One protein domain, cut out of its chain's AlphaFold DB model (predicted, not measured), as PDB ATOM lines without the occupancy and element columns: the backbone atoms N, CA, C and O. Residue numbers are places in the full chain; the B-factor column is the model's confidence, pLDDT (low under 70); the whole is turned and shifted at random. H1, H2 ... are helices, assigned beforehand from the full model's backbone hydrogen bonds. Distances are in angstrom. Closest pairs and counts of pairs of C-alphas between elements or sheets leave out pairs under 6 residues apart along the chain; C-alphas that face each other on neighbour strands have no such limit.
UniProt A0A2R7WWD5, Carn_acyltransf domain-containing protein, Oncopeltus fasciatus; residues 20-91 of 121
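Overview. This is residues 20 to 91 of the 121 residues of the protein "Carn_acyltransf domain-containing protein" of Oncopeltus fasciatus (UniProt A0A2R7WWD5). Two long helices, H2 and H3, meet at a corner near their ends and make a wide-open V, with H1 side by side with H2 as a helical hairpin along one arm. After H3 the chain turns, and residues 81 to 91, of which 81 to 89 belong to H4, stick out free from the body, with H4 touching no other helix. The printed part has 72 residues with four named helices, in the order H1, H2, H3, H4, and no named strand; the class is all helix. The whole is loose, with a radius of gyration of the C-alphas of 14.6 A, and flat in outline, spanning 40 by 34 by 17 A.

Arrangement. H2, residues 42 to 56, and H1, residues 25 to 36, touch and form a hairpin, at a shallow tilt of 12 degrees, opposite ways; their closest C-alphas, those of Met 29 and Val 52, are 6.6 A apart. H3, residues 61 to 75, and H2 touch only at the corner by their link, at a steep tilt of 59 degrees, the same way; their closest C-alphas, those of Ala 56 and Gly 62, are 5.1 A apart. H1, with residue 25 alone, and H3, with residues 62 to 66 alone, only just touch, with 3 pairs of C-alphas within 8 A; the closest are those of Leu 25 and Gln 66, 6.7 A. H4, residues 81 to 89, is apart from H1, H2 and H3. In H1, H2, H3 and H4 every O i to N i+4 pair is within hydrogen-bond range.

Along the chain. H2 is 20.6 A from first to last C-alpha and begins at C-alpha 42 (147.184, 160.747, 203.038). H3 is 21.5 A long and ends at C-alpha 75 (135.930, 121.412, 206.406). H1 is 16.6 A long, and H4 is 12.3 A long, ending at C-alpha 89 (147.840, 128.889, 187.584).

Size, cuts and confidence. The two C-alphas farthest apart, those of Glu 43 and Asp 77, are 41.1 A apart. The printed part has no cut, and the three links between the helices are tight. Residues 81 to 91 stand free. The mean pLDDT of the printed part is 87.1, with residues 82 to 91 under 70.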
ATOM      1  N   LEU A  20     146.134 125.180 209.453       86.88
ATOM      2  CA  LEU A  20     146.429 126.610 209.365       86.88
ATOM      3  C   LEU A  20     145.376 127.422 210.139       86.88
ATOM      4  O   LEU A  20     144.175 127.252 209.903       86.88
ATOM      5  N   PRO A  21     145.791 128.301 211.066       90.19
ATOM      6  CA  PRO A  21     144.858 129.153 211.780       90.19
ATOM      7  C   PRO A  21     144.287 130.211 210.838       90.19
ATOM      8  O   PRO A  21     144.992 130.739 209.979       90.19
ATOM      9  N   VAL A  22     143.010 130.537 211.024       90.00
ATOM     10  CA  VAL A  22     142.411 131.728 210.420       90.00
ATOM     11  C   VAL A  22     142.705 132.899 211.363       90.00
ATOM     12  O   VAL A  22     142.336 132.817 212.535       90.00
ATOM     13  N   PRO A  23     143.414 133.949 210.916       92.25
ATOM     14  CA  PRO A  23     143.718 135.099 211.761       92.25
ATOM     15  C   PRO A  23     142.457 135.920 212.052       92.25
ATOM     16  O   PRO A  23     141.539 135.966 211.233       92.25
ATOM     17  N   ASP A  24     142.431 136.606 213.194       92.75
ATOM     18  CA  ASP A  24     141.332 137.506 213.551       92.75
ATOM     19  C   ASP A  24     141.145 138.622 212.521       92.75
ATOM     20  O   ASP A  24     142.117 139.181 211.992       92.75
ATOM     21  N   LEU A  25     139.882 138.967 212.267       89.62
ATOM     22  CA  LEU A  25     139.500 139.964 211.273       89.62
ATOM     23  C   LEU A  25     140.116 141.332 211.591       89.62
ATOM     24  O   LEU A  25     140.844 141.875 210.764       89.62
ATOM     25  N   GLU A  26     139.907 141.849 212.804       92.44
ATOM     26  CA  GLU A  26     140.438 143.153 213.235       92.44
ATOM     27  C   GLU A  26     141.962 143.216 213.122       92.44
ATOM     28  O   GLU A  26     142.523 144.168 212.578       92.44
ATOM     29  N   ARG A  27     142.647 142.155 213.566       91.44
ATOM     30  CA  ARG A  27     144.106 142.058 213.478       91.44
ATOM     31  C   ARG A  27     144.580 142.075 212.026       91.44
ATOM     32  O   ARG A  27     145.599 142.694 211.718       91.44
ATOM     33  N   THR A  28     143.867 141.387 211.140       92.50
ATOM     34  CA  THR A  28     144.187 141.336 209.708       92.50
ATOM     35  C   THR A  28     143.967 142.696 209.050       92.50
ATOM     36  O   THR A  28     144.832 143.151 208.303       92.50
ATOM     37  N   MET A  29     142.865 143.374 209.372       93.50
ATOM     38  CA  MET A  29     142.547 144.713 208.870       93.50
ATOM     39  C   MET A  29     143.540 145.772 209.362       93.50
ATOM     40  O   MET A  29     144.017 146.578 208.564       93.50
ATOM     41  N   GLY A  30     143.939 145.719 210.636       90.50
ATOM     42  CA  GLY A  30     144.975 146.598 211.184       90.50
ATOM     43  C   GLY A  30     146.311 146.427 210.461       90.50
ATOM     44  O   GLY A  30     146.864 147.390 209.936       90.50
ATOM     45  N   ARG A  31     146.779 145.178 210.310       91.81
ATOM     46  CA  ARG A  31     148.017 144.892 209.562       91.81
ATOM     47  C   ARG A  31     147.937 145.304 208.093       91.81
ATOM     48  O   ARG A  31     148.951 145.688 207.518       91.81
ATOM     49  N   TYR A  32     146.765 145.185 207.474       92.25
ATOM     50  CA  TYR A  32     146.555 145.627 206.099       92.25
ATOM     51  C   TYR A  32     146.773 147.139 205.970       92.25
ATOM     52  O   TYR A  32     147.530 147.568 205.102       92.25
ATOM     53  N   LEU A  33     146.202 147.931 206.880       91.62
ATOM     54  CA  LEU A  33     146.413 149.378 206.914       91.62
ATOM     55  C   LEU A  33     147.870 149.744 207.223       91.62
ATOM     56  O   LEU A  33     148.437 150.579 206.519       91.62
ATOM     57  N   ASP A  34     148.509 149.083 208.189       93.06
ATOM     58  CA  ASP A  34     149.922 149.325 208.520       93.06
ATOM     59  C   ASP A  34     150.845 149.108 207.312       93.06
ATOM     60  O   ASP A  34     151.743 149.911 207.052       93.06
ATOM     61  N   ASN A  35     150.593 148.051 206.535       92.38
ATOM     62  CA  ASN A  35     151.369 147.736 205.336       92.38
ATOM     63  C   ASN A  35     151.130 148.727 204.188       92.38
ATOM     64  O   ASN A  35     152.028 148.942 203.375       92.38
ATOM     65  N   LEU A  36     149.931 149.306 204.093       92.06
ATOM     66  CA  LEU A  36     149.591 150.276 203.051       92.06
ATOM     67  C   LEU A  36     150.024 151.699 203.386       92.06
ATOM     68  O   LEU A  36     150.253 152.490 202.474       92.06
ATOM     69  N   ARG A  37     150.176 152.026 204.670       88.88
ATOM     70  CA  ARG A  37     150.568 153.361 205.122       88.88
ATOM     71  C   ARG A  37     151.833 153.926 204.452       88.88
ATOM     72  O   ARG A  37     151.797 155.094 204.090       88.88
ATOM     73  N   PRO A  38     152.932 153.172 204.241       94.88
ATOM     74  CA  PRO A  38     154.097 153.699 203.525       94.88
ATOM     75  C   PRO A  38     153.931 153.753 201.995       94.88
ATOM     76  O   PRO A  38     154.815 154.270 201.318       94.88
ATOM     77  N   LEU A  39     152.856 153.181 201.441       93.31
ATOM     78  CA  LEU A  39     152.636 153.053 199.995       93.31
ATOM     79  C   LEU A  39     151.650 154.087 199.439       93.31
ATOM     80  O   LEU A  39     151.630 154.301 198.229       93.31
ATOM     81  N   LEU A  40     150.820 154.678 200.298       93.50
ATOM     82  CA  LEU A  40     149.729 155.572 199.921       93.50
ATOM     83  C   LEU A  40     149.991 156.995 200.414       93.50
ATOM     84  O   LEU A  40     150.604 157.195 201.463       93.50
ATOM     85  N   ASP A  41     149.488 157.980 199.673       95.81
ATOM     86  CA  ASP A  41     149.358 159.340 200.195       95.81
ATOM     87  C   ASP A  41     148.215 159.438 201.227       95.81
ATOM     88  O   ASP A  41     147.433 158.504 201.416       95.81
ATOM     89  N   GLU A  42     148.129 160.571 201.928       95.38
ATOM     90  CA  GLU A  42     147.184 160.747 203.038       95.38
ATOM     91  C   GLU A  42     145.715 160.627 202.592       95.38
ATOM     92  O   GLU A  42     144.901 160.016 203.284       95.38
ATOM     93  N   GLU A  43     145.365 161.159 201.417       96.25
ATOM     94  CA  GLU A  43     143.992 161.109 200.903       96.25
ATOM     95  C   GLU A  43     143.596 159.671 200.537       96.25
ATOM     96  O   GLU A  43     142.516 159.185 200.900       96.25
ATOM     97  N   GLN A  44     144.491 158.960 199.852       95.06
ATOM     98  CA  GLN A  44     144.313 157.557 199.492       95.06
ATOM     99  C   GLN A  44     144.242 156.658 200.727       95.06
ATOM    100  O   GLN A  44     143.416 155.735 200.775       95.06
ATOM    101  N   PHE A  45     145.085 156.919 201.726       95.69
ATOM    102  CA  PHE A  45     145.093 156.172 202.974       95.69
ATOM    103  C   PHE A  45     143.784 156.365 203.740       95.69
ATOM    104  O   PHE A  45     143.157 155.377 204.114       95.69
ATOM    105  N   GLU A  46     143.316 157.603 203.898       97.06
ATOM    106  CA  GLU A  46     142.069 157.907 204.607       97.06
ATOM    107  C   GLU A  46     140.847 157.288 203.910       97.06
ATOM    108  O   GLU A  46     139.978 156.691 204.554       97.06
ATOM    109  N   LYS A  47     140.799 157.330 202.572       96.19
ATOM    110  CA  LYS A  47     139.765 156.620 201.806       96.19
ATOM    111  C   LYS A  47     139.803 155.114 202.070       96.19
ATOM    112  O   LYS A  47     138.759 154.496 202.280       96.19
ATOM    113  N   THR A  48     140.996 154.523 202.052       92.75
ATOM    114  CA  THR A  48     141.185 153.085 202.281       92.75
ATOM    115  C   THR A  48     140.800 152.701 203.705       92.75
ATOM    116  O   THR A  48     140.094 151.714 203.901       92.75
ATOM    117  N   ARG A  49     141.184 153.515 204.692       95.44
ATOM    118  CA  ARG A  49     140.825 153.345 206.098       95.44
ATOM    119  C   ARG A  49     139.314 153.245 206.279       95.44
ATOM    120  O   ARG A  49     138.859 152.274 206.870       95.44
ATOM    121  N   ARG A  50     138.536 154.169 205.709       96.50
ATOM    122  CA  ARG A  50     137.063 154.143 205.816       96.50
ATOM    123  C   ARG A  50     136.442 152.893 205.205       96.50
ATOM    124  O   ARG A  50     135.478 152.356 205.742       96.50
ATOM    125  N   ILE A  51     136.989 152.419 204.084       95.44
ATOM    126  CA  ILE A  51     136.537 151.172 203.451       95.44
ATOM    127  C   ILE A  51     136.825 149.982 204.370       95.44
ATOM    128  O   ILE A  51     135.962 149.127 204.552       95.44
ATOM    129  N   VAL A  52     138.022 149.933 204.956       92.94
ATOM    130  CA  VAL A  52     138.434 148.867 205.877       92.94
ATOM    131  C   VAL A  52     137.596 148.883 207.156       92.94
ATOM    132  O   VAL A  52     137.156 147.825 207.597       92.94
ATOM    133  N   GLU A  53     137.319 150.060 207.716       94.56
ATOM    134  CA  GLU A  53     136.435 150.222 208.876       94.56
ATOM    135  C   GLU A  53     135.013 149.748 208.559       94.56
ATOM    136  O   GLU A  53     134.481 148.921 209.289       94.56
ATOM    137  N   GLY A  54     134.430 150.167 207.431       92.81
ATOM    138  CA  GLY A  54     133.105 149.696 207.010       92.81
ATOM    139  C   GLY A  54     133.056 148.200 206.669       92.81
ATOM    140  O   GLY A  54     132.012 147.566 206.794       92.81
ATOM    141  N   PHE A  55     134.179 147.610 206.252       92.12
ATOM    142  CA  PHE A  55     134.288 146.166 206.055       92.12
ATOM    143  C   PHE A  55     134.313 145.410 207.389       92.12
ATOM    144  O   PHE A  55     133.673 144.364 207.502       92.12
ATOM    145  N   ALA A  56     135.063 145.924 208.367       91.94
ATOM    146  CA  ALA A  56     135.257 145.318 209.684       91.94
ATOM    147  C   ALA A  56     134.116 145.590 210.675       91.94
ATOM    148  O   ALA A  56     134.050 144.922 211.704       91.94
ATOM    149  N   ASP A  57     133.248 146.555 210.369       95.19
ATOM    150  CA  ASP A  57     132.079 146.907 211.168       95.19
ATOM    151  C   ASP A  57     131.225 145.665 211.511       95.19
ATOM    152  O   ASP A  57     131.109 144.761 210.673       95.19
ATOM    153  N   PRO A  58     130.617 145.587 212.714       93.06
ATOM    154  CA  PRO A  58     129.758 144.468 213.102       93.06
ATOM    155  C   PRO A  58     128.609 144.179 212.124       93.06
ATOM    156  O   PRO A  58     128.276 143.009 211.914       93.06
ATOM    157  N   ASP A  59     128.046 145.220 211.507       94.31
ATOM    158  CA  ASP A  59     126.996 145.120 210.485       94.31
ATOM    159  C   ASP A  59     127.577 145.075 209.055       94.31
ATOM    160  O   ASP A  59     126.852 144.946 208.060       94.31
ATOM    161  N   GLY A  60     128.902 145.159 208.942       92.44
ATOM    162  CA  GLY A  60     129.659 145.057 207.710       92.44
ATOM    163  C   GLY A  60     129.743 143.627 207.152       92.44
ATOM    164  O   GLY A  60     129.343 142.635 207.769       92.44
ATOM    165  N   PRO A  61     130.283 143.471 205.934       91.25
ATOM    166  CA  PRO A  61     130.441 142.163 205.301       91.25
ATOM    167  C   PRO A  61     131.538 141.290 205.938       91.25
ATOM    168  O   PRO A  61     131.488 140.064 205.798       91.25
ATOM    169  N   GLY A  62     132.524 141.883 206.618       93.31
ATOM    170  CA  GLY A  62     133.698 141.193 207.153       93.31
ATOM    171  C   GLY A  62     133.376 140.092 208.168       93.31
ATOM    172  O   GLY A  62     133.824 138.964 207.958       93.31
ATOM    173  N   PRO A  63     132.572 140.342 209.220       95.12
ATOM    174  CA  PRO A  63     132.215 139.317 210.206       95.12
ATOM    175  C   PRO A  63     131.542 138.081 209.594       95.12
ATOM    176  O   PRO A  63     131.842 136.947 209.981       95.12
ATOM    177  N   ARG A  64     130.669 138.273 208.593       93.75
ATOM    178  CA  ARG A  64     130.026 137.160 207.877       93.75
ATOM    179  C   ARG A  64     131.055 136.323 207.116       93.75
ATOM    180  O   ARG A  64     131.065 135.104 207.262       93.75
ATOM    181  N   LEU A  65     131.929 136.975 206.350       92.06
ATOM    182  CA  LEU A  65     132.974 136.305 205.569       92.06
ATOM    183  C   LEU A  65     134.004 135.606 206.468       92.06
ATOM    184  O   LEU A  65     134.457 134.511 206.147       92.06
ATOM    185  N   GLN A  66     134.333 136.192 207.622       93.69
ATOM    186  CA  GLN A  66     135.202 135.570 208.621       93.69
ATOM    187  C   GLN A  66     134.597 134.264 209.150       93.69
ATOM    188  O   GLN A  66     135.312 133.275 209.305       93.69
ATOM    189  N   ARG A  67     133.279 134.226 209.392       92.88
ATOM    190  CA  ARG A  67     132.581 132.998 209.798       92.88
ATOM    191  C   ARG A  67     132.618 131.933 208.701       92.88
ATOM    192  O   ARG A  67     132.976 130.798 208.992       92.88
ATOM    193  N   GLU A  68     132.334 132.303 207.455       91.00
ATOM    194  CA  GLU A  68     132.438 131.387 206.305       91.00
ATOM    195  C   GLU A  68     133.870 130.826 206.157       91.00
ATOM    196  O   GLU A  68     134.066 129.646 205.859       91.00
ATOM    197  N   LEU A  69     134.893 131.644 206.431       89.75
ATOM    198  CA  LEU A  69     136.295 131.226 206.404       89.75
ATOM    199  C   LEU A  69     136.640 130.240 207.529       89.75
ATOM    200  O   LEU A  69     137.386 129.282 207.311       89.75
ATOM    201  N   LEU A  70     136.084 130.448 208.725       92.19
ATOM    202  CA  LEU A  70     136.214 129.519 209.849       92.19
ATOM    203  C   LEU A  70     135.521 128.183 209.553       92.19
ATOM    204  O   LEU A  70     136.114 127.132 209.781       92.19
ATOM    205  N   GLU A  71     134.322 128.204 208.974       92.44
ATOM    206  CA  GLU A  71     133.625 126.989 208.527       92.44
ATOM    207  C   GLU A  71     134.454 126.225 207.478       92.44
ATOM    208  O   GLU A  71     134.629 125.006 207.570       92.44
ATOM    209  N   ARG A  72     135.063 126.945 206.526       88.31
ATOM    210  CA  ARG A  72     135.972 126.368 205.521       88.31
ATOM    211  C   ARG A  72     137.224 125.744 206.146       88.31
ATOM    212  O   ARG A  72     137.659 124.687 205.689       88.31
ATOM    213  N   ARG A  73     137.800 126.363 207.184       88.69
ATOM    214  CA  ARG A  73     138.935 125.814 207.954       88.69
ATOM    215  C   ARG A  73     138.592 124.478 208.604       88.69
ATOM    216  O   ARG A  73     139.426 123.571 208.610       88.69
ATOM    217  N   GLU A  74     137.383 124.333 209.127       89.88
ATOM    218  CA  GLU A  74     136.965 123.065 209.723       89.88
ATOM    219  C   GLU A  74     136.755 121.981 208.660       89.88
ATOM    220  O   GLU A  74     137.191 120.845 208.852       89.88
ATOM    221  N   ALA A  75     136.200 122.343 207.502       87.75
ATOM    222  CA  ALA A  75     135.930 121.412 206.406       87.75
ATOM    223  C   ALA A  75     137.175 120.948 205.619       87.75
ATOM    224  O   ALA A  75     137.102 119.940 204.917       87.75
ATOM    225  N   MET A  76     138.300 121.668 205.693       83.81
ATOM    226  CA  MET A  76     139.494 121.418 204.870       83.81
ATOM    227  C   MET A  76     140.757 121.211 205.718       83.81
ATOM    228  O   MET A  76     140.881 121.753 206.815       83.81
ATOM    229  N   ASP A  77     141.738 120.477 205.183       82.56
ATOM    230  CA  ASP A  77     143.071 120.354 205.805       82.56
ATOM    231  C   ASP A  77     143.884 121.651 205.658       82.56
ATOM    232  O   ASP A  77     144.614 122.065 206.559       82.56
ATOM    233  N   ASN A  78     143.705 122.339 204.527       80.88
ATOM    234  CA  ASN A  78     144.265 123.655 204.252       80.88
ATOM    235  C   ASN A  78     143.229 124.518 203.517       80.88
ATOM    236  O   ASN A  78     142.979 124.327 202.325       80.88
ATOM    237  N   TRP A  79     142.676 125.503 204.227       81.19
ATOM    238  CA  TRP A  79     141.613 126.386 203.738       81.19
ATOM    239  C   TRP A  79     142.053 127.384 202.657       81.19
ATOM    240  O   TRP A  79     141.195 127.975 202.004       81.19
ATOM    241  N   VAL A  80     143.366 127.543 202.446       78.81
ATOM    242  CA  VAL A  80     143.979 128.451 201.459       78.81
ATOM    243  C   VAL A  80     144.311 127.734 200.141       78.81
ATOM    244  O   VAL A  80     144.368 128.362 199.086       78.81
ATOM    245  N   SER A  81     144.532 126.416 200.191       70.31
ATOM    246  CA  SER A  81     145.244 125.651 199.151       70.31
ATOM    247  C   SER A  81     144.683 125.801 197.728       70.31
ATOM    248  O   SER A  81     145.446 126.053 196.793       70.31
ATOM    249  N   LEU A  82     143.361 125.720 197.560       60.81
ATOM    250  CA  LEU A  82     142.689 125.884 196.263       60.81
ATOM    251  C   LEU A  82     142.815 127.310 195.710       60.81
ATOM    252  O   LEU A  82     143.090 127.487 194.523       60.81
ATOM    253  N   ASP A  83     142.677 128.323 196.562       60.50
ATOM    254  CA  ASP A  83     142.699 129.728 196.146       60.50
ATOM    255  C   ASP A  83     144.120 130.172 195.777       60.50
ATOM    256  O   ASP A  83     144.325 130.854 194.767       60.50
ATOM    257  N   THR A  84     145.130 129.702 196.522       59.97
ATOM    258  CA  THR A  84     146.535 129.876 196.128       59.97
ATOM    259  C   THR A  84     146.837 129.194 194.806       59.97
ATOM    260  O   THR A  84     147.443 129.817 193.939       59.97
ATOM    261  N   LEU A  85     146.392 127.950 194.606       57.28
ATOM    262  CA  LEU A  85     146.648 127.217 193.366       57.28
ATOM    263  C   LEU A  85     146.066 127.958 192.153       57.28
ATOM    264  O   LEU A  85     146.745 128.100 191.140       57.28
ATOM    265  N   VAL A  86     144.857 128.512 192.270       60.91
ATOM    266  CA  VAL A  86     144.251 129.343 191.216       60.91
ATOM    267  C   VAL A  86     145.080 130.602 190.932       60.91
ATOM    268  O   VAL A  86     145.243 130.969 189.767       60.91
ATOM    269  N   ALA A  87     145.629 131.262 191.958       60.72
ATOM    270  CA  ALA A  87     146.521 132.407 191.768       60.72
ATOM    271  C   ALA A  87     147.833 132.015 191.061       60.72
ATOM    272  O   ALA A  87     148.291 132.753 190.190       60.72
ATOM    273  N   TYR A  88     148.397 130.845 191.376       58.59
ATOM    274  CA  TYR A  88     149.594 130.305 190.719       58.59
ATOM    275  C   TYR A  88     149.354 129.894 189.261       58.59
ATOM    276  O   TYR A  88     150.242 130.063 188.431       58.59
ATOM    277  N   LEU A  89     148.168 129.380 188.929       61.81
ATOM    278  CA  LEU A  89     147.840 128.889 187.584       61.81
ATOM    279  C   LEU A  89     147.399 129.992 186.602       61.81
ATOM    280  O   LEU A  89     147.241 129.719 185.413       61.81
ATOM    281  N   ARG A  90     147.172 131.224 187.076       61.12
ATOM    282  CA  ARG A  90     146.681 132.349 186.259       61.12
ATOM    283  C   ARG A  90     147.771 133.086 185.445       61.12
ATOM    284  O   ARG A  90     147.468 133.460 184.312       61.12
ATOM    285  N   PRO A  91     148.996 133.344 185.949       61.34
ATOM    286  CA  PRO A  91     150.079 133.930 185.154       61.34
ATOM    287  C   PRO A  91     150.882 132.862 184.379       61.34
ATOM    288  O   PRO A  91     150.930 131.705 184.796       61.34
TER     289      PRO A  91